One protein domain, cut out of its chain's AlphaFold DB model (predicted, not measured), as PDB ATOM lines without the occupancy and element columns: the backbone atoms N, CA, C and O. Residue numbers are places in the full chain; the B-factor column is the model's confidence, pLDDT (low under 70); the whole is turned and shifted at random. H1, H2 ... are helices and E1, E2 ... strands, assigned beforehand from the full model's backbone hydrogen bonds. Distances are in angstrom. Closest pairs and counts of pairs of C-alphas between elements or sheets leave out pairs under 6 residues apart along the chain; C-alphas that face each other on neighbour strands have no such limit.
ATOM      1  N   LEU A  48     -10.488   0.729  -0.487       90.62
ATOM      2  CA  LEU A  48     -11.891   0.538  -0.859       90.62
ATOM      3  C   LEU A  48     -12.613  -0.419   0.106       90.62
ATOM      4  O   LEU A  48     -13.793  -0.230   0.384       90.62
ATOM      5  N   GLN A  49     -11.904  -1.399   0.678       91.25
ATOM      6  CA  GLN A  49     -12.464  -2.302   1.687       91.25
ATOM      7  C   GLN A  49     -12.906  -1.557   2.955       91.25
ATOM      8  O   GLN A  49     -13.977  -1.844   3.483       91.25
ATOM      9  N   ASP A  50     -12.121  -0.585   3.424       93.81
ATOM     10  CA  ASP A  50     -12.434   0.194   4.626       93.81
ATOM     11  C   ASP A  50     -13.582   1.181   4.364       93.81
ATOM     12  O   ASP A  50     -14.465   1.339   5.211       93.81
ATOM     13  N   VAL A  51     -13.644   1.761   3.156       95.00
ATOM     14  CA  VAL A  51     -14.780   2.588   2.705       95.00
ATOM     15  C   VAL A  51     -16.075   1.779   2.707       95.00
ATOM     16  O   VAL A  51     -17.047   2.186   3.343       95.00
ATOM     17  N   LEU A  52     -16.088   0.607   2.061       96.19
ATOM     18  CA  LEU A  52     -17.262  -0.271   2.019       96.19
ATOM     19  C   LEU A  52     -17.665  -0.706   3.437       96.19
ATOM     20  O   LEU A  52     -18.826  -0.569   3.822       96.19
ATOM     21  N   LYS A  53     -16.698  -1.152   4.252       96.69
ATOM     22  CA  LYS A  53     -16.913  -1.573   5.645       96.69
ATOM     23  C   LYS A  53     -17.488  -0.462   6.530       96.69
ATOM     24  O   LYS A  53     -18.252  -0.762   7.446       96.69
ATOM     25  N   SER A  54     -17.207   0.811   6.241       96.69
ATOM     26  CA  SER A  54     -17.782   1.945   6.982       96.69
ATOM     27  C   SER A  54     -19.317   2.044   6.897       96.69
ATOM     28  O   SER A  54     -19.936   2.682   7.753       96.69
ATOM     29  N   ALA A  55     -19.948   1.395   5.908       97.56
ATOM     30  CA  ALA A  55     -21.404   1.316   5.780       97.56
ATOM     31  C   ALA A  55     -22.045   0.218   6.653       97.56
ATOM     32  O   ALA A  55     -23.248   0.290   6.914       97.56
ATOM     33  N   GLN A  56     -21.267  -0.769   7.124       98.06
ATOM     34  CA  GLN A  56     -21.764  -2.023   7.710       98.06
ATOM     35  C   GLN A  56     -22.800  -1.813   8.821       98.06
ATOM     36  O   GLN A  56     -23.921  -2.304   8.719       98.06
ATOM     37  N   ALA A  57     -22.456  -1.043   9.857       97.81
ATOM     38  CA  ALA A  57     -23.315  -0.875  11.029       97.81
ATOM     39  C   ALA A  57     -24.659  -0.196  10.698       97.81
ATOM     40  O   ALA A  57     -25.692  -0.560  11.258       97.81
ATOM     41  N   SER A  58     -24.662   0.770   9.771       97.44
ATOM     42  CA  SER A  58     -25.897   1.406   9.296       97.44
ATOM     43  C   SER A  58     -26.722   0.442   8.448       97.44
ATOM     44  O   SER A  58     -27.921   0.301   8.682       97.44
ATOM     45  N   PHE A  59     -26.075  -0.253   7.507       98.06
ATOM     46  CA  PHE A  59     -26.707  -1.230   6.620       98.06
ATOM     47  C   PHE A  59     -27.401  -2.342   7.416       98.06
ATOM     48  O   PHE A  59     -28.592  -2.581   7.237       98.06
ATOM     49  N   GLU A  60     -26.679  -2.997   8.328       97.50
ATOM     50  CA  GLU A  60     -27.191  -4.119   9.125       97.50
ATOM     51  C   GLU A  60     -28.314  -3.678  10.074       97.50
ATOM     52  O   GLU A  60     -29.303  -4.398  10.233       97.50
ATOM     53  N   LYS A  61     -28.221  -2.466  10.644       96.50
ATOM     54  CA  LYS A  61     -29.293  -1.874  11.458       96.50
ATOM     55  C   LYS A  61     -30.582  -1.672  10.655       96.50
ATOM     56  O   LYS A  61     -31.655  -1.971  11.176       96.50
ATOM     57  N   ILE A  62     -30.487  -1.171   9.421       95.12
ATOM     58  CA  ILE A  62     -31.639  -1.002   8.519       95.12
ATOM     59  C   ILE A  62     -32.187  -2.375   8.124       95.12
ATOM     60  O   ILE A  62     -33.356  -2.654   8.374       95.12
ATOM     61  N   ALA A  63     -31.348  -3.267   7.588       94.12
ATOM     62  CA  ALA A  63     -31.775  -4.587   7.131       94.12
ATOM     63  C   ALA A  63     -32.500  -5.379   8.237       94.12
ATOM     64  O   ALA A  63     -33.575  -5.930   8.001       94.12
ATOM     65  N   THR A  64     -31.974  -5.345   9.465       93.75
ATOM     66  CA  THR A  64     -32.582  -6.016  10.626       93.75
ATOM     67  C   THR A  64     -33.899  -5.364  11.057       93.75
ATOM     68  O   THR A  64     -34.862  -6.075  11.334       93.75
ATOM     69  N   SER A  65     -33.979  -4.026  11.110       90.00
ATOM     70  CA  SER A  65     -35.169  -3.329  11.631       90.00
ATOM     71  C   SER A  65     -36.411  -3.492  10.751       90.00
ATOM     72  O   SER A  65     -37.528  -3.433  11.263       90.00
ATOM     73  N   VAL A  66     -36.226  -3.740   9.447       84.62
ATOM     74  CA  VAL A  66     -37.315  -3.972   8.482       84.62
ATOM     75  C   VAL A  66     -37.358  -5.402   7.919       84.62
ATOM     76  O   VAL A  66     -38.039  -5.636   6.917       84.62
ATOM     77  N   GLY A  67     -36.647  -6.351   8.545       87.19
ATOM     78  CA  GLY A  67     -36.705  -7.782   8.219       87.19
ATOM     79  C   GLY A  67     -36.290  -8.135   6.786       87.19
ATOM     80  O   GLY A  67     -36.938  -8.961   6.148       87.19
ATOM     81  N   LEU A  68     -35.259  -7.478   6.250       89.56
ATOM     82  CA  LEU A  68     -34.727  -7.751   4.914       89.56
ATOM     83  C   LEU A  68     -33.743  -8.926   4.925       89.56
ATOM     84  O   LEU A  68     -32.764  -8.912   5.667       89.56
ATOM     85  N   ASP A  69     -33.941  -9.882   4.015       90.62
ATOM     86  CA  ASP A  69     -32.970 -10.942   3.710       90.62
ATOM     87  C   ASP A  69     -31.935 -10.454   2.677       90.62
ATOM     88  O   ASP A  69     -31.867 -10.925   1.543       90.62
ATOM     89  N   ILE A  70     -31.166  -9.430   3.063       93.19
ATOM     90  CA  ILE A  70     -29.993  -8.939   2.324       93.19
ATOM     91  C   ILE A  70     -28.809  -8.873   3.287       93.19
ATOM     92  O   ILE A  70     -28.922  -8.350   4.398       93.19
ATOM     93  N   LYS A  71     -27.656  -9.412   2.883       96.50
ATOM     94  CA  LYS A  71     -26.486  -9.526   3.763       96.50
ATOM     95  C   LYS A  71     -25.429  -8.520   3.346       96.50
ATOM     96  O   LYS A  71     -24.966  -8.548   2.208       96.50
ATOM     97  N   PHE A  72     -24.986  -7.688   4.288       97.94
ATOM     98  CA  PHE A  72     -23.973  -6.659   4.031       97.94
ATOM     99  C   PHE A  72     -22.719  -7.217   3.333       97.94
ATOM    100  O   PHE A  72     -22.223  -6.612   2.390       97.94
ATOM    101  N   TYR A  73     -22.236  -8.393   3.750       96.88
ATOM    102  CA  TYR A  73     -21.075  -9.047   3.135       96.88
ATOM    103  C   TYR A  73     -21.262  -9.338   1.633       96.88
ATOM    104  O   TYR A  73     -20.342  -9.118   0.847       96.88
ATOM    105  N   GLU A  74     -22.448  -9.801   1.228       97.81
ATOM    106  CA  GLU A  74     -22.766 -10.114  -0.173       97.81
ATOM    107  C   GLU A  74     -22.830  -8.816  -0.996       97.81
ATOM    108  O   GLU A  74     -22.135  -8.683  -2.006       97.81
ATOM    109  N   GLU A  75     -23.553  -7.809  -0.499       98.19
ATOM    110  CA  GLU A  75     -23.684  -6.499  -1.153       98.19
ATOM    111  C   GLU A  75     -22.358  -5.728  -1.241       98.19
ATOM    112  O   GLU A  75     -22.082  -5.104  -2.264       98.19
ATOM    113  N   ALA A  76     -21.492  -5.808  -0.227       98.06
ATOM    114  CA  ALA A  76     -20.159  -5.206  -0.261       98.06
ATOM    115  C   ALA A  76     -19.247  -5.876  -1.305       98.06
ATOM    116  O   ALA A  76     -18.477  -5.194  -1.987       98.06
ATOM    117  N   VAL A  77     -19.352  -7.201  -1.486       97.69
ATOM    118  CA  VAL A  77     -18.641  -7.923  -2.555       97.69
ATOM    119  C   VAL A  77     -19.152  -7.501  -3.935       97.69
ATOM    120  O   VAL A  77     -18.328  -7.240  -4.816       97.69
ATOM    121  N   TYR A  78     -20.469  -7.374  -4.123       98.25
ATOM    122  CA  TYR A  78     -21.053  -6.892  -5.381       98.25
ATOM    123  C   TYR A  78     -20.676  -5.433  -5.672       98.25
ATOM    124  O   TYR A  78     -20.241  -5.128  -6.781       98.25
ATOM    125  N   ALA A  79     -20.759  -4.542  -4.681       98.06
ATOM    126  CA  ALA A  79     -20.345  -3.144  -4.803       98.06
ATOM    127  C   ALA A  79     -18.879  -3.028  -5.232       98.06
ATOM    128  O   ALA A  79     -18.578  -2.344  -6.210       98.06
ATOM    129  N   ARG A  80     -17.970  -3.757  -4.571       97.25
ATOM    130  CA  ARG A  80     -16.553  -3.800  -4.945       97.25
ATOM    131  C   ARG A  80     -16.359  -4.250  -6.397       97.25
ATOM    132  O   ARG A  80     -15.652  -3.581  -7.142       97.25
ATOM    133  N   GLN A  81     -17.013  -5.338  -6.813       96.06
ATOM    134  CA  GLN A  81     -16.942  -5.835  -8.192       96.06
ATOM    135  C   GLN A  81     -17.473  -4.812  -9.208       96.06
ATOM    136  O   GLN A  81     -16.853  -4.617 -10.250       96.06
ATOM    137  N   LEU A  82     -18.584  -4.130  -8.910       95.94
ATOM    138  CA  LEU A  82     -19.144  -3.075  -9.763       95.94
ATOM    139  C   LEU A  82     -18.201  -1.870  -9.881       95.94
ATOM    140  O   LEU A  82     -18.038  -1.334 -10.976       95.94
ATOM    141  N   ILE A  83     -17.554  -1.465  -8.784       95.31
ATOM    142  CA  ILE A  83     -16.578  -0.366  -8.753       95.31
ATOM    143  C   ILE A  83     -15.318  -0.737  -9.554       95.31
ATOM    144  O   ILE A  83     -14.892   0.040 -10.407       95.31
ATOM    145  N   GLU A  84     -14.770  -1.940  -9.354       93.62
ATOM    146  CA  GLU A  84     -13.628  -2.475 -10.114       93.62
ATOM    147  C   GLU A  84     -13.943  -2.573 -11.617       93.62
ATOM    148  O   GLU A  84     -13.173  -2.094 -12.451       93.62
ATOM    149  N   GLN A  85     -15.095  -3.144 -11.985       91.56
ATOM    150  CA  GLN A  85     -15.526  -3.264 -13.381       91.56
ATOM    151  C   GLN A  85     -15.768  -1.898 -14.027       91.56
ATOM    152  O   GLN A  85     -15.344  -1.681 -15.161       91.56
ATOM    153  N   ASN A  86     -16.410  -0.966 -13.315       92.19
ATOM    154  CA  ASN A  86     -16.596   0.399 -13.793       92.19
ATOM    155  C   ASN A  86     -15.244   1.087 -14.023       92.19
ATOM    156  O   ASN A  86     -15.029   1.628 -15.103       92.19
ATOM    157  N   HIS A  87     -14.311   1.005 -13.069       90.50
ATOM    158  CA  HIS A  87     -12.971   1.568 -13.222       90.50
ATOM    159  C   HIS A  87     -12.218   0.967 -14.411       90.50
ATOM    160  O   HIS A  87     -11.670   1.707 -15.229       90.50
ATOM    161  N   ASN A  88     -12.233  -0.356 -14.566       89.25
ATOM    162  CA  ASN A  88     -11.545  -1.039 -15.661       89.25
ATOM    163  C   ASN A  88     -12.126  -0.653 -17.029       89.25
ATOM    164  O   ASN A  88     -11.374  -0.248 -17.917       89.25
ATOM    165  N   ASN A  89     -13.455  -0.668 -17.164       86.06
ATOM    166  CA  ASN A  89     -14.158  -0.345 -18.409       86.06
ATOM    167  C   ASN A  89     -14.253   1.166 -18.694       86.06
ATOM    168  O   ASN A  89     -14.681   1.562 -19.779       86.06
ATOM    169  N   ALA A  90     -13.872   2.027 -17.746       82.81
ATOM    170  CA  ALA A  90     -13.982   3.466 -17.921       82.81
ATOM    171  C   ALA A  90     -12.983   4.012 -18.954       82.81
ATOM    172  O   ALA A  90     -11.773   3.847 -18.783       82.81
ATOM    173  N   ARG A  91     -13.477   4.739 -19.972       80.12
ATOM    174  CA  ARG A  91     -12.643   5.550 -20.882       80.12
ATOM    175  C   ARG A  91     -11.858   6.620 -20.121       80.12
ATOM    176  O   ARG A  91     -10.638   6.662 -20.199       80.12
ATOM    177  N   ASN A  92     -12.559   7.443 -19.342       83.12
ATOM    178  CA  ASN A  92     -11.959   8.427 -18.449       83.12
ATOM    179  C   ASN A  92     -11.936   7.868 -17.020       83.12
ATOM    180  O   ASN A  92     -12.994   7.685 -16.414       83.12
ATOM    181  N   LYS A  93     -10.742   7.588 -16.482       85.50
ATOM    182  CA  LYS A  93     -10.591   7.030 -15.129       85.50
ATOM    183  C   LYS A  93     -11.029   8.010 -14.038       85.50
ATOM    184  O   LYS A  93     -11.566   7.558 -13.026       85.50
ATOM    185  N   ASN A  94     -10.903   9.319 -14.257       86.19
ATOM    186  CA  ASN A  94     -11.256  10.353 -13.276       86.19
ATOM    187  C   ASN A  94     -12.768  10.405 -12.991       86.19
ATOM    188  O   ASN A  94     -13.167  10.853 -11.927       86.19
ATOM    189  N   PHE A  95     -13.600   9.892 -13.906       87.00
ATOM    190  CA  PHE A  95     -15.057   9.773 -13.742       87.00
ATOM    191  C   PHE A  95     -15.500   8.327 -13.427       87.00
ATOM    192  O   PHE A  95     -16.666   7.967 -13.556       87.00
ATOM    193  N   SER A  96     -14.573   7.455 -13.023       90.81
ATOM    194  CA  SER A  96     -14.936   6.118 -12.541       90.81
ATOM    195  C   SER A  96     -15.337   6.136 -11.067       90.81
ATOM    196  O   SER A  96     -14.835   6.942 -10.290       90.81
ATOM    197  N   LEU A  97     -16.166   5.176 -10.658       93.50
ATOM    198  CA  LEU A  97     -16.596   4.973  -9.270       93.50
ATOM    199  C   LEU A  97     -15.434   4.841  -8.269       93.50
ATOM    200  O   LEU A  97     -15.616   5.134  -7.094       93.50
ATOM    201  N   ALA A  98     -14.243   4.429  -8.715       93.69
ATOM    202  CA  ALA A  98     -13.048   4.375  -7.871       93.69
ATOM    203  C   ALA A  98     -12.509   5.766  -7.467       93.69
ATOM    204  O   ALA A  98     -11.699   5.850  -6.551       93.69
ATOM    205  N   ASN A  99     -12.957   6.836  -8.136       92.12
ATOM    206  CA  ASN A  99     -12.683   8.237  -7.803       92.12
ATOM    207  C   ASN A  99     -13.908   8.954  -7.197       92.12
ATOM    208  O   ASN A  99     -13.883  10.172  -7.032       92.12
ATOM    209  N   ALA A 100     -14.983   8.225  -6.874       94.56
ATOM    210  CA  ALA A 100     -16.117   8.792  -6.154       94.56
ATOM    211  C   ALA A 100     -15.769   9.055  -4.678       94.56
ATOM    212  O   ALA A 100     -14.945   8.352  -4.088       94.56
ATOM    213  N   SER A 101     -16.417  10.047  -4.065       95.19
ATOM    214  CA  SER A 101     -16.189  10.393  -2.660       95.19
ATOM    215  C   SER A 101     -16.498   9.196  -1.735       95.19
ATOM    216  O   SER A 101     -17.520   8.527  -1.924       95.19
ATOM    217  N   PRO A 102     -15.669   8.904  -0.711       96.06
ATOM    218  CA  PRO A 102     -15.895   7.763   0.183       96.06
ATOM    219  C   PRO A 102     -17.279   7.755   0.849       96.06
ATOM    220  O   PRO A 102     -17.915   6.704   0.950       96.06
ATOM    221  N   ASP A 103     -17.774   8.931   1.243       96.12
ATOM    222  CA  ASP A 103     -19.098   9.077   1.849       96.12
ATOM    223  C   ASP A 103     -20.231   8.771   0.861       96.12
ATOM    224  O   ASP A 103     -21.214   8.145   1.253       96.12
ATOM    225  N   SER A 104     -20.097   9.109  -0.429       97.06
ATOM    226  CA  SER A 104     -21.107   8.733  -1.431       97.06
ATOM    227  C   SER A 104     -21.165   7.216  -1.655       97.06
ATOM    228  O   SER A 104     -22.254   6.654  -1.700       97.06
ATOM    229  N   ILE A 105     -20.021   6.517  -1.682       97.75
ATOM    230  CA  ILE A 105     -19.970   5.042  -1.785       97.75
ATOM    231  C   ILE A 105     -20.667   4.392  -0.579       97.75
ATOM    232  O   ILE A 105     -21.481   3.476  -0.730       97.75
ATOM    233  N   LYS A 106     -20.385   4.896   0.628       97.69
ATOM    234  CA  LYS A 106     -21.043   4.473   1.870       97.69
ATOM    235  C   LYS A 106     -22.553   4.731   1.831       97.69
ATOM    236  O   LYS A 106     -23.336   3.844   2.172       97.69
ATOM    237  N   ASN A 107     -22.969   5.919   1.393       97.12
ATOM    238  CA  ASN A 107     -24.375   6.299   1.295       97.12
ATOM    239  C   ASN A 107     -25.114   5.464   0.239       97.12
ATOM    240  O   ASN A 107     -26.224   5.014   0.504       97.12
ATOM    241  N   ALA A 108     -24.495   5.156  -0.903       97.94
ATOM    242  CA  ALA A 108     -25.082   4.282  -1.916       97.94
ATOM    243  C   ALA A 108     -25.355   2.868  -1.373       97.94
ATOM    244  O   ALA A 108     -26.434   2.328  -1.614       97.94
ATOM    245  N   LEU A 109     -24.445   2.296  -0.570       98.06
ATOM    246  CA  LEU A 109     -24.695   1.039   0.152       98.06
ATOM    247  C   LEU A 109     -25.836   1.162   1.173       98.06
ATOM    248  O   LEU A 109     -26.675   0.269   1.262       98.06
ATOM    249  N   ILE A 110     -25.918   2.270   1.914       97.31
ATOM    250  CA  ILE A 110     -27.048   2.532   2.822       97.31
ATOM    251  C   ILE A 110     -28.374   2.598   2.038       97.31
ATOM    252  O   ILE A 110     -29.373   2.041   2.490       97.31
ATOM    253  N   GLN A 111     -28.381   3.166   0.828       97.50
ATOM    254  CA  GLN A 111     -29.560   3.184  -0.045       97.50
ATOM    255  C   GLN A 111     -29.937   1.795  -0.592       97.50
ATOM    256  O   GLN A 111     -31.122   1.547  -0.836       97.50
ATOM    257  N   VAL A 112     -28.992   0.854  -0.737       97.75
ATOM    258  CA  VAL A 112     -29.318  -0.558  -1.032       97.75
ATOM    259  C   VAL A 112     -30.165  -1.128   0.110       97.75
ATOM    260  O   VAL A 112     -31.240  -1.669  -0.144       97.75
ATOM    261  N   ALA A 113     -29.758  -0.902   1.365       96.38
ATOM    262  CA  ALA A 113     -30.534  -1.332   2.528       96.38
ATOM    263  C   ALA A 113     -31.889  -0.616   2.650       96.38
ATOM    264  O   ALA A 113     -32.908  -1.282   2.824       96.38
ATOM    265  N   ASN A 114     -31.927   0.715   2.508       95.12
ATOM    266  CA  ASN A 114     -33.172   1.491   2.598       95.12
ATOM    267  C   ASN A 114     -34.183   1.091   1.518       95.12
ATOM    268  O   ASN A 114     -35.375   1.032   1.790       95.12
ATOM    269  N   SER A 115     -33.731   0.776   0.303       95.50
ATOM    270  CA  SER A 115     -34.621   0.334  -0.776       95.50
ATOM    271  C   SER A 115     -35.017  -1.142  -0.685       95.50
ATOM    272  O   SER A 115     -36.018  -1.542  -1.275       95.50
ATOM    273  N   GLY A 116     -34.253  -1.975   0.027       95.00
ATOM    274  CA  GLY A 116     -34.413  -3.430  -0.015       95.00
ATOM    275  C   GLY A 116     -34.107  -4.045  -1.387       95.00
ATOM    276  O   GLY A 116     -34.528  -5.169  -1.662       95.00
ATOM    277  N   LEU A 117     -33.419  -3.304  -2.264       97.00
ATOM    278  CA  LEU A 117     -32.864  -3.835  -3.506       97.00
ATOM    279  C   LEU A 117     -31.521  -4.533  -3.228       97.00
ATOM    280  O   LEU A 117     -31.059  -4.628  -2.097       97.00
ATOM    281  N   THR A 118     -30.899  -5.042  -4.287       97.69
ATOM    282  CA  THR A 118     -29.606  -5.733  -4.244       97.69
ATOM    283  C   THR A 118     -28.797  -5.388  -5.489       97.69
ATOM    284  O   THR A 118     -29.351  -5.224  -6.585       97.69
ATOM    285  N   LEU A 119     -27.483  -5.288  -5.304       98.25
ATOM    286  CA  LEU A 119     -26.461  -5.139  -6.336       98.25
ATOM    287  C   LEU A 119     -26.100  -6.482  -6.998       98.25
ATOM    288  O   LEU A 119     -25.246  -6.506  -7.884       98.25
ATOM    289  N   SER A 120     -26.748  -7.589  -6.601       96.81
ATOM    290  CA  SER A 120     -26.595  -8.919  -7.204       96.81
ATOM    291  C   SER A 120     -26.678  -8.848  -8.737       96.81
ATOM    292  O   SER A 120     -27.749  -8.540  -9.282       96.81
ATOM    293  N   PRO A 121     -25.600  -9.208  -9.466       93.06
ATOM    294  CA  PRO A 121     -25.600  -9.209 -10.930       93.06
ATOM    295  C   PRO A 121     -26.635 -10.163 -11.544       93.06
ATOM    296  O   PRO A 121     -27.097  -9.942 -12.661       93.06
ATOM    297  N   GLN A 122     -27.017 -11.220 -10.820       95.00
ATOM    298  CA  GLN A 122     -27.996 -12.215 -11.266       95.00
ATOM    299  C   GLN A 122     -29.422 -11.643 -11.259       95.00
ATOM    300  O   GLN A 122     -30.207 -11.879 -12.181       95.00
ATOM    301  N   LEU A 123     -29.758 -10.860 -10.230       95.00
ATOM    302  CA  LEU A 123     -31.073 -10.233 -10.102       95.00
ATOM    303  C   LEU A 123     -31.151  -8.902 -10.863       95.00
ATOM    304  O   LEU A 123     -32.202  -8.591 -11.426       95.00
ATOM    305  N   GLY A 124     -30.047  -8.150 -10.941       95.38
ATOM    306  CA  GLY A 124     -29.931  -6.922 -11.731       95.38
ATOM    307  C   GLY A 124     -30.973  -5.867 -11.355       95.38
ATOM    308  O   GLY A 124     -31.577  -5.253 -12.241       95.38
ATOM    309  N   LEU A 125     -31.257  -5.713 -10.056       97.25
ATOM    310  CA  LEU A 125     -32.286  -4.796  -9.553       97.25
ATOM    311  C   LEU A 125     -31.764  -3.371  -9.371       97.25
ATOM    312  O   LEU A 125     -32.502  -2.430  -9.648       97.25
ATOM    313  N   ALA A 126     -30.509  -3.202  -8.963       97.38
ATOM    314  CA  ALA A 126     -29.861  -1.904  -8.861       97.38
ATOM    315  C   ALA A 126     -28.385  -1.981  -9.265       97.38
ATOM    316  O   ALA A 126     -27.795  -3.059  -9.321       97.38
ATOM    317  N   TYR A 127     -27.809  -0.818  -9.546       96.25
ATOM    318  CA  TYR A 127     -26.407  -0.643  -9.894       96.25
ATOM    319  C   TYR A 127     -25.819   0.558  -9.156       96.25
ATOM    320  O   TYR A 127     -26.552   1.403  -8.648       96.25
ATOM    321  N   LEU A 128     -24.494   0.667  -9.170       96.62
ATOM    322  CA  LEU A 128     -23.783   1.883  -8.790       96.62
ATOM    323  C   LEU A 128     -23.415   2.669 -10.056       96.62
ATOM    324  O   LEU A 128     -22.963   2.072 -11.038       96.62
ATOM    325  N   VAL A 129     -23.607   3.989 -10.044       92.88
ATOM    326  CA  VAL A 129     -23.242   4.889 -11.153       92.88
ATOM    327  C   VAL A 129     -22.476   6.115 -10.648       92.88
ATOM    328  O   VAL A 129     -22.810   6.630  -9.580       92.88
ATOM    329  N   PRO A 130     -21.456   6.590 -11.385       91.94
ATOM    330  CA  PRO A 130     -20.802   7.854 -11.086       91.94
ATOM    331  C   PRO A 130     -21.663   9.026 -11.582       91.94
ATOM    332  O   PRO A 130     -22.143   9.012 -12.720       91.94
ATOM    333  N   ARG A 131     -21.840  10.045 -10.742       89.50
ATOM    334  CA  ARG A 131     -22.411  11.356 -11.095       89.50
ATOM    335  C   ARG A 131     -21.446  12.445 -10.645       89.50
ATOM    336  O   ARG A 131     -20.730  12.257  -9.668       89.50
ATOM    337  N   TRP A 132     -21.405  13.565 -11.355       86.38
ATOM    338  CA  TRP A 132     -20.675  14.740 -10.889       86.38
ATOM    339  C   TRP A 132     -21.606  15.622 -10.065       86.38
ATOM    340  O   TRP A 132     -22.698  15.938 -10.529       86.38
ATOM    341  N   ASN A 133     -21.157  16.018  -8.879       85.25
ATOM    342  CA  ASN A 133     -21.793  17.022  -8.042       85.25
ATOM    343  C   ASN A 133     -20.911  18.282  -8.113       85.25
ATOM    344  O   ASN A 133     -19.800  18.295  -7.574       85.25
ATOM    345  N   GLY A 134     -21.360  19.315  -8.832       79.75
ATOM    346  CA  GLY A 134     -20.598  20.554  -9.015       79.75
ATOM    347  C   GLY A 134     -20.579  21.418  -7.755       79.75
ATOM    348  O   GLY A 134     -19.518  21.935  -7.406       79.75
ATOM    349  N   ASN A 135     -21.686  21.443  -7.008       81.44
ATOM    350  CA  ASN A 135     -21.832  22.117  -5.720       81.44
ATOM    351  C   ASN A 135     -20.795  21.603  -4.706       81.44
ATOM    352  O   ASN A 135     -20.189  22.388  -3.976       81.44
ATOM    353  N   ALA A 136     -20.559  20.287  -4.682       85.12
ATOM    354  CA  ALA A 136     -19.513  19.653  -3.875       85.12
ATOM    355  C   ALA A 136     -18.138  19.587  -4.575       85.12
ATOM    356  O   ALA A 136     -17.157  19.169  -3.960       85.12
ATOM    357  N   GLY A 137     -18.056  19.956  -5.856       87.00
ATOM    358  CA  GLY A 137     -16.842  19.898  -6.671       87.00
ATOM    359  C   GLY A 137     -16.241  18.494  -6.810       87.00
ATOM    360  O   GLY A 137     -15.023  18.374  -6.954       87.00
ATOM    361  N   CYS A 138     -17.051  17.433  -6.713       89.50
ATOM    362  CA  CYS A 138     -16.554  16.060  -6.657       89.50
ATOM    363  C   CYS A 138     -17.436  15.046  -7.399       89.50
ATOM    364  O   CYS A 138     -18.592  15.297  -7.739       89.50
ATOM    365  N   LEU A 139     -16.862  13.868  -7.657       91.31
ATOM    366  CA  LEU A 139     -17.598  12.730  -8.191       91.31
ATOM    367  C   LEU A 139     -18.279  11.974  -7.043       91.31
ATOM    368  O   LEU A 139     -17.655  11.686  -6.021       91.31
ATOM    369  N   GLU A 140     -19.531  11.586  -7.239       94.00
ATOM    370  CA  GLU A 140     -20.331  10.830  -6.283       94.00
ATOM    371  C   GLU A 140     -20.760   9.475  -6.856       94.00
ATOM    372  O   GLU A 140     -21.039   9.314  -8.048       94.00
ATOM    373  N   CYS A 141     -20.818   8.476  -5.982       95.75
ATOM    374  CA  CYS A 141     -21.404   7.175  -6.237       95.75
ATOM    375  C   CYS A 141     -22.888   7.223  -5.868       95.75
ATOM    376  O   CYS A 141     -23.238   7.434  -4.709       95.75
ATOM    377  N   HIS A 142     -23.754   6.980  -6.847       95.44
ATOM    378  CA  HIS A 142     -25.197   6.898  -6.644       95.44
ATOM    379  C   HIS A 142     -25.702   5.479  -6.855       95.44
ATOM    380  O   HIS A 142     -25.261   4.770  -7.765       95.44
ATOM    381  N   LEU A 143     -26.695   5.093  -6.053       97.56
ATOM    382  CA  LEU A 143     -27.531   3.940  -6.349       97.56
ATOM    383  C   LEU A 143     -28.476   4.291  -7.506       97.56
ATOM    384  O   LEU A 143     -29.226   5.261  -7.422       97.56
ATOM    385  N   GLU A 144     -28.468   3.486  -8.561       95.69
ATOM    386  CA  GLU A 144     -29.339   3.617  -9.728       95.69
ATOM    387  C   GLU A 144     -30.150   2.318  -9.879       95.69
ATOM    388  O   GLU A 144     -29.629   1.309 -10.373       95.69
ATOM    389  N   PRO A 145     -31.426   2.298  -9.457       96.88
ATOM    390  CA  PRO A 145     -32.309   1.170  -9.706       96.88
ATOM    391  C   PRO A 145     -32.462   0.895 -11.206       96.88
ATOM    392  O   PRO A 145     -32.638   1.797 -12.030       96.88
ATOM    393  N   SER A 146     -32.453  -0.380 -11.578       96.00
ATOM    394  CA  SER A 146     -32.829  -0.802 -12.922       96.00
ATOM    395  C   SER A 146     -34.349  -0.727 -13.094       96.00
ATOM    396  O   SER A 146     -35.102  -0.705 -12.119       96.00
ATOM    397  N   TYR A 147     -34.841  -0.796 -14.335       94.81
ATOM    398  CA  TYR A 147     -36.285  -0.909 -14.579       94.81
ATOM    399  C   TYR A 147     -36.909  -2.137 -13.879       94.81
ATOM    400  O   TYR A 147     -38.107  -2.132 -13.597       94.81
ATOM    401  N   ARG A 148     -36.113  -3.185 -13.590       96.44
ATOM    402  CA  ARG A 148     -36.535  -4.374 -12.833       96.44
ATOM    403  C   ARG A 148     -36.664  -4.048 -11.347       96.44
ATOM    404  O   ARG A 148     -37.667  -4.425 -10.754       96.44
ATOM    405  N   GLY A 149     -35.704  -3.317 -10.772       97.88
ATOM    406  CA  GLY A 149     -35.764  -2.839  -9.386       97.88
ATOM    407  C   GLY A 149     -36.935  -1.891  -9.144       97.88
ATOM    408  O   GLY A 149     -37.707  -2.107  -8.218       97.88
ATOM    409  N   LEU A 150     -37.143  -0.916 -10.037       98.25
ATOM    410  CA  LEU A 150     -38.290  -0.003  -9.965       98.25
ATOM    411  C   LEU A 150     -39.621  -0.768  -9.988       98.25
ATOM    412  O   LEU A 150     -40.441  -0.597  -9.089       98.25
ATOM    413  N   ARG A 151     -39.814  -1.677 -10.958       97.88
ATOM    414  CA  ARG A 151     -41.007  -2.543 -11.012       97.88
ATOM    415  C   ARG A 151     -41.158  -3.395  -9.754       97.88
ATOM    416  O   ARG A 151     -42.267  -3.507  -9.254       97.88
ATOM    417  N   ARG A 152     -40.065  -3.961  -9.233       97.12
ATOM    418  CA  ARG A 152     -40.078  -4.771  -8.009       97.12
ATOM    419  C   ARG A 152     -40.572  -3.965  -6.804       97.12
ATOM    420  O   ARG A 152     -41.459  -4.441  -6.113       97.12
ATOM    421  N   LEU A 153     -40.088  -2.737  -6.612       97.19
ATOM    422  CA  LEU A 153     -40.577  -1.830  -5.563       97.19
ATOM    423  C   LEU A 153     -42.072  -1.511  -5.720       97.19
ATOM    424  O   LEU A 153     -42.817  -1.544  -4.743       97.19
ATOM    425  N   GLY A 154     -42.527  -1.237  -6.947       97.38
ATOM    426  CA  GLY A 154     -43.941  -0.971  -7.232       97.38
ATOM    427  C   GLY A 154     -44.866  -2.176  -7.008       97.38
ATOM    428  O   GLY A 154     -46.008  -1.996  -6.589       97.38
ATOM    429  N   THR A 258     -48.933   2.163   4.851       83.75
ATOM    430  CA  THR A 258     -47.942   2.781   5.759       83.75
ATOM    431  C   THR A 258     -46.899   1.788   6.294       83.75
ATOM    432  O   THR A 258     -46.181   2.083   7.247       83.75
ATOM    433  N   GLY A 259     -46.830   0.581   5.721       88.44
ATOM    434  CA  GLY A 259     -45.871  -0.446   6.130       88.44
ATOM    435  C   GLY A 259     -44.464  -0.211   5.560       88.44
ATOM    436  O   GLY A 259     -44.326   0.489   4.554       88.44
ATOM    437  N   PRO A 260     -43.416  -0.860   6.115       88.88
ATOM    438  CA  PRO A 260     -42.034  -0.663   5.676       88.88
ATOM    439  C   PRO A 260     -41.834  -0.811   4.165       88.88
ATOM    440  O   PRO A 260     -41.106  -0.031   3.573       88.88
ATOM    441  N   ILE A 261     -42.515  -1.763   3.518       90.44
ATOM    442  CA  ILE A 261     -42.371  -2.017   2.074       90.44
ATOM    443  C   ILE A 261     -42.877  -0.838   1.223       90.44
ATOM    444  O   ILE A 261     -42.253  -0.495   0.221       90.44
ATOM    445  N   ALA A 262     -43.970  -0.187   1.626       91.44
ATOM    446  CA  ALA A 262     -44.479   0.994   0.933       91.44
ATOM    447  C   ALA A 262     -43.612   2.235   1.200       91.44
ATOM    448  O   ALA A 262     -43.422   3.047   0.296       91.44
ATOM    449  N   GLN A 263     -42.998   2.330   2.386       92.00
ATOM    450  CA  GLN A 263     -42.013   3.372   2.674       92.00
ATOM    451  C   GLN A 263     -40.786   3.267   1.749       92.00
ATOM    452  O   GLN A 263     -40.362   4.280   1.211       92.00
ATOM    453  N   ARG A 264     -40.299   2.053   1.427       93.94
ATOM    454  CA  ARG A 264     -39.200   1.854   0.446       93.94
ATOM    455  C   ARG A 264     -39.516   2.434  -0.936       93.94
ATOM    456  O   ARG A 264     -38.617   2.938  -1.607       93.94
ATOM    457  N   LEU A 265     -40.778   2.350  -1.375       96.00
ATOM    458  CA  LEU A 265     -41.224   2.979  -2.622       96.00
ATOM    459  C   LEU A 265     -41.153   4.508  -2.502       96.00
ATOM    460  O   LEU A 265     -40.556   5.143  -3.367       96.00
ATOM    461  N   ALA A 266     -41.704   5.079  -1.428       95.56
ATOM    462  CA  ALA A 266     -41.712   6.522  -1.180       95.56
ATOM    463  C   ALA A 266     -40.292   7.109  -1.066       95.56
ATOM    464  O   ALA A 266     -39.963   8.071  -1.758       95.56
ATOM    465  N   ASP A 267     -39.429   6.484  -0.264       95.00
ATOM    466  CA  ASP A 267     -38.042   6.907  -0.049       95.00
ATOM    467  C   ASP A 267     -37.237   6.852  -1.355       95.00
ATOM    468  O   ASP A 267     -36.463   7.759  -1.656       95.00
ATOM    469  N   MET A 268     -37.453   5.821  -2.183       97.12
ATOM    470  CA  MET A 268     -36.812   5.717  -3.495       97.12
ATOM    471  C   MET A 268     -37.363   6.740  -4.500       97.12
ATOM    472  O   MET A 268     -36.602   7.279  -5.300       97.12
ATOM    473  N   GLN A 269     -38.664   7.047  -4.474       97.12
ATOM    474  CA  GLN A 269     -39.232   8.131  -5.288       97.12
ATOM    475  C   GLN A 269     -38.637   9.489  -4.909       97.12
ATOM    476  O   GLN A 269     -38.340  10.277  -5.806       97.12
ATOM    477  N   GLN A 270     -38.457   9.751  -3.612       95.94
ATOM    478  CA  GLN A 270     -37.862  10.984  -3.101       95.94
ATOM    479  C   GLN A 270     -36.378  11.084  -3.476       95.94
ATOM    480  O   GLN A 270     -35.979  12.036  -4.140       95.94
ATOM    481  N   TYR A 271     -35.589  10.047  -3.184       95.31
ATOM    482  CA  TYR A 271     -34.172   9.978  -3.550       95.31
ATOM    483  C   TYR A 271     -33.939  10.170  -5.061       95.31
ATOM    484  O   TYR A 271     -33.037  10.897  -5.465       95.31
ATOM    485  N   LEU A 272     -34.769   9.577  -5.931       94.25
ATOM    486  CA  LEU A 272     -34.634   9.768  -7.384       94.25
ATOM    487  C   LEU A 272     -35.073  11.156  -7.877       94.25
ATOM    488  O   LEU A 272     -34.716  11.512  -9.001       94.25
ATOM    489  N   LYS A 273     -35.847  11.920  -7.093       92.31
ATOM    490  CA  LYS A 273     -36.149  13.334  -7.377       92.31
ATOM    491  C   LYS A 273     -34.957  14.205  -6.990       92.31
ATOM    492  O   LYS A 273     -34.447  14.907  -7.851       92.31
ATOM    493  N   GLU A 274     -34.434  14.035  -5.777       90.25
ATOM    494  CA  GLU A 274     -33.248  14.750  -5.276       90.25
ATOM    495  C   GLU A 274     -32.021  14.550  -6.182       90.25
ATOM    496  O   GLU A 274     -31.361  15.516  -6.550       90.25
ATOM    497  N   VAL A 275     -31.748  13.311  -6.617       86.12
ATOM    498  CA  VAL A 275     -30.647  13.009  -7.556       86.12
ATOM    499  C   VAL A 275     -30.870  13.624  -8.942       86.12
ATOM    500  O   VAL A 275     -29.905  13.995  -9.609       86.12
ATOM    501  N   ASP A 276     -32.118  13.725  -9.407       83.69
ATOM    502  CA  ASP A 276     -32.411  14.368 -10.694       83.69
ATOM    503  C   ASP A 276     -32.280  15.892 -10.603       83.69
ATOM    504  O   ASP A 276     -31.752  16.497 -11.532       83.69
ATOM    505  N   GLU A 277     -32.723  16.500  -9.503       81.94
ATOM    506  CA  GLU A 277     -32.604  17.937  -9.240       81.94
ATOM    507  C   GLU A 277     -31.129  18.356  -9.174       81.94
ATOM    508  O   GLU A 277     -30.710  19.206  -9.960       81.94
ATOM    509  N   THR A 278     -30.301  17.676  -8.372       74.62
ATOM    510  CA  THR A 278     -28.858  17.974  -8.284       74.62
ATOM    511  C   THR A 278     -28.098  17.717  -9.588       74.62
ATOM    512  O   THR A 278     -27.179  18.460  -9.919       74.62
ATOM    513  N   THR A 279     -28.497  16.719 -10.388       70.56
ATOM    514  CA  THR A 279     -27.892  16.470 -11.715       70.56
ATOM    515  C   THR A 279     -28.273  17.548 -12.747       70.56
ATOM    516  O   THR A 279     -27.585  17.712 -13.755       70.56
ATOM    517  N   LEU A 280     -29.387  18.261 -12.546       58.59
ATOM    518  CA  LEU A 280     -29.939  19.209 -13.517       58.59
ATOM    519  C   LEU A 280     -29.409  20.638 -13.391       58.59
ATOM    520  O   LEU A 280     -29.491  21.383 -14.371       58.59
ATOM    521  N   GLU A 281     -28.895  21.025 -12.226       53.78
ATOM    522  CA  GLU A 281     -28.428  22.394 -11.976       53.78
ATOM    523  C   GLU A 281     -27.048  22.682 -12.587       53.78
ATOM    524  O   GLU A 281     -26.722  23.842 -12.843       53.78
ATOM    525  N   GLU A 282     -26.243  21.651 -12.876       53.66
ATOM    526  CA  GLU A 282     -24.817  21.826 -13.162       53.66
ATOM    527  C   GLU A 282     -24.323  20.993 -14.355       53.66
ATOM    528  O   GLU A 282     -24.216  19.766 -14.313       53.66
ATOM    529  N   GLN A 283     -23.950  21.680 -15.437       46.75
ATOM    530  CA  GLN A 283     -23.148  21.119 -16.525       46.75
ATOM    531  C   GLN A 283     -21.796  21.840 -16.572       46.75
ATOM    532  O   GLN A 283     -21.767  23.034 -16.885       46.75
TER     533      GLN A 283
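What this domain is: This is residues 48 to 154 and 258 to 283 of the 311 residues of an uncharacterized protein of Vibrio sp. 10N.261.49.E11 (UniProt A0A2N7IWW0). A two-stranded hairpin, E1 and E2, lies between helices: H4 runs along E2 with H1 and H2 beyond it, H3 packs on E1 with its residues 78 to 86, and the long H6 passes the hairpin's other side. H5 sits at the hairpin's open end, beside H6. Look for 133 residues, mostly helix, in the order H1 H2 H3 H4 E1 E2 H5 H6; the strands are antiparallel. The whole is compact, with a radius of gyration of the C-alphas of 14.3 A and spans of 41 by 32 by 25 A.

Where its parts are: Find C-alpha 126 at (-29.861, -1.904, -8.861); E1, residues 126 to 133, covers 20.6 A, and E2, 138 to 145, returns over 21.9 A. H4 is residues 102 to 115, 20.2 A. H1, 48 to 53, begins at (-11.891, 0.538, -0.859); then come H2, 56 to 65, and H3, 72 to 89, 25.3 A. H5 is 147 to 154, and H6, 260 to 280, runs 30.2 A to (-29.939, 19.209, -13.517).

How they stand to each other: In the hairpin, N 129 and O 142 are within hydrogen-bond range at 2.9 A. The closest C-alphas of H4 and E2, Ser 104 and Cys 141, are 5.1 A apart. H4 is the hub; with residues 109 to 114 alone it touches H2, closest C-alphas Phe 59 and Ile 110 at 5.4 A, a shallow tilt of 12 degrees. H1 touches H4, closest C-alphas Val 51 and Pro 102 at 5.9 A. H3 touches H1 with residues 76 to 80 alone, closest C-alphas Leu 52 and Ala 76 at 6.2 A. H6 touches H5 with residues 261 to 265 alone, closest C-alphas Leu 153 and Leu 265 at 5.7 A. H2 and H6 are apart. Each O i to N i+4 pair is within hydrogen-bond range in H1 to H5; in H6, 16 of 17.

The domain as a whole: The farthest C-alphas, Arg 91 and Thr 258, are 44.3 A apart. Residues 155 to 257 are not printed; C-alphas 154 and 258 are 14.1 A apart across this cut. The link from H3 to H4 is long. Residues 280 to 283 have pLDDT under 70.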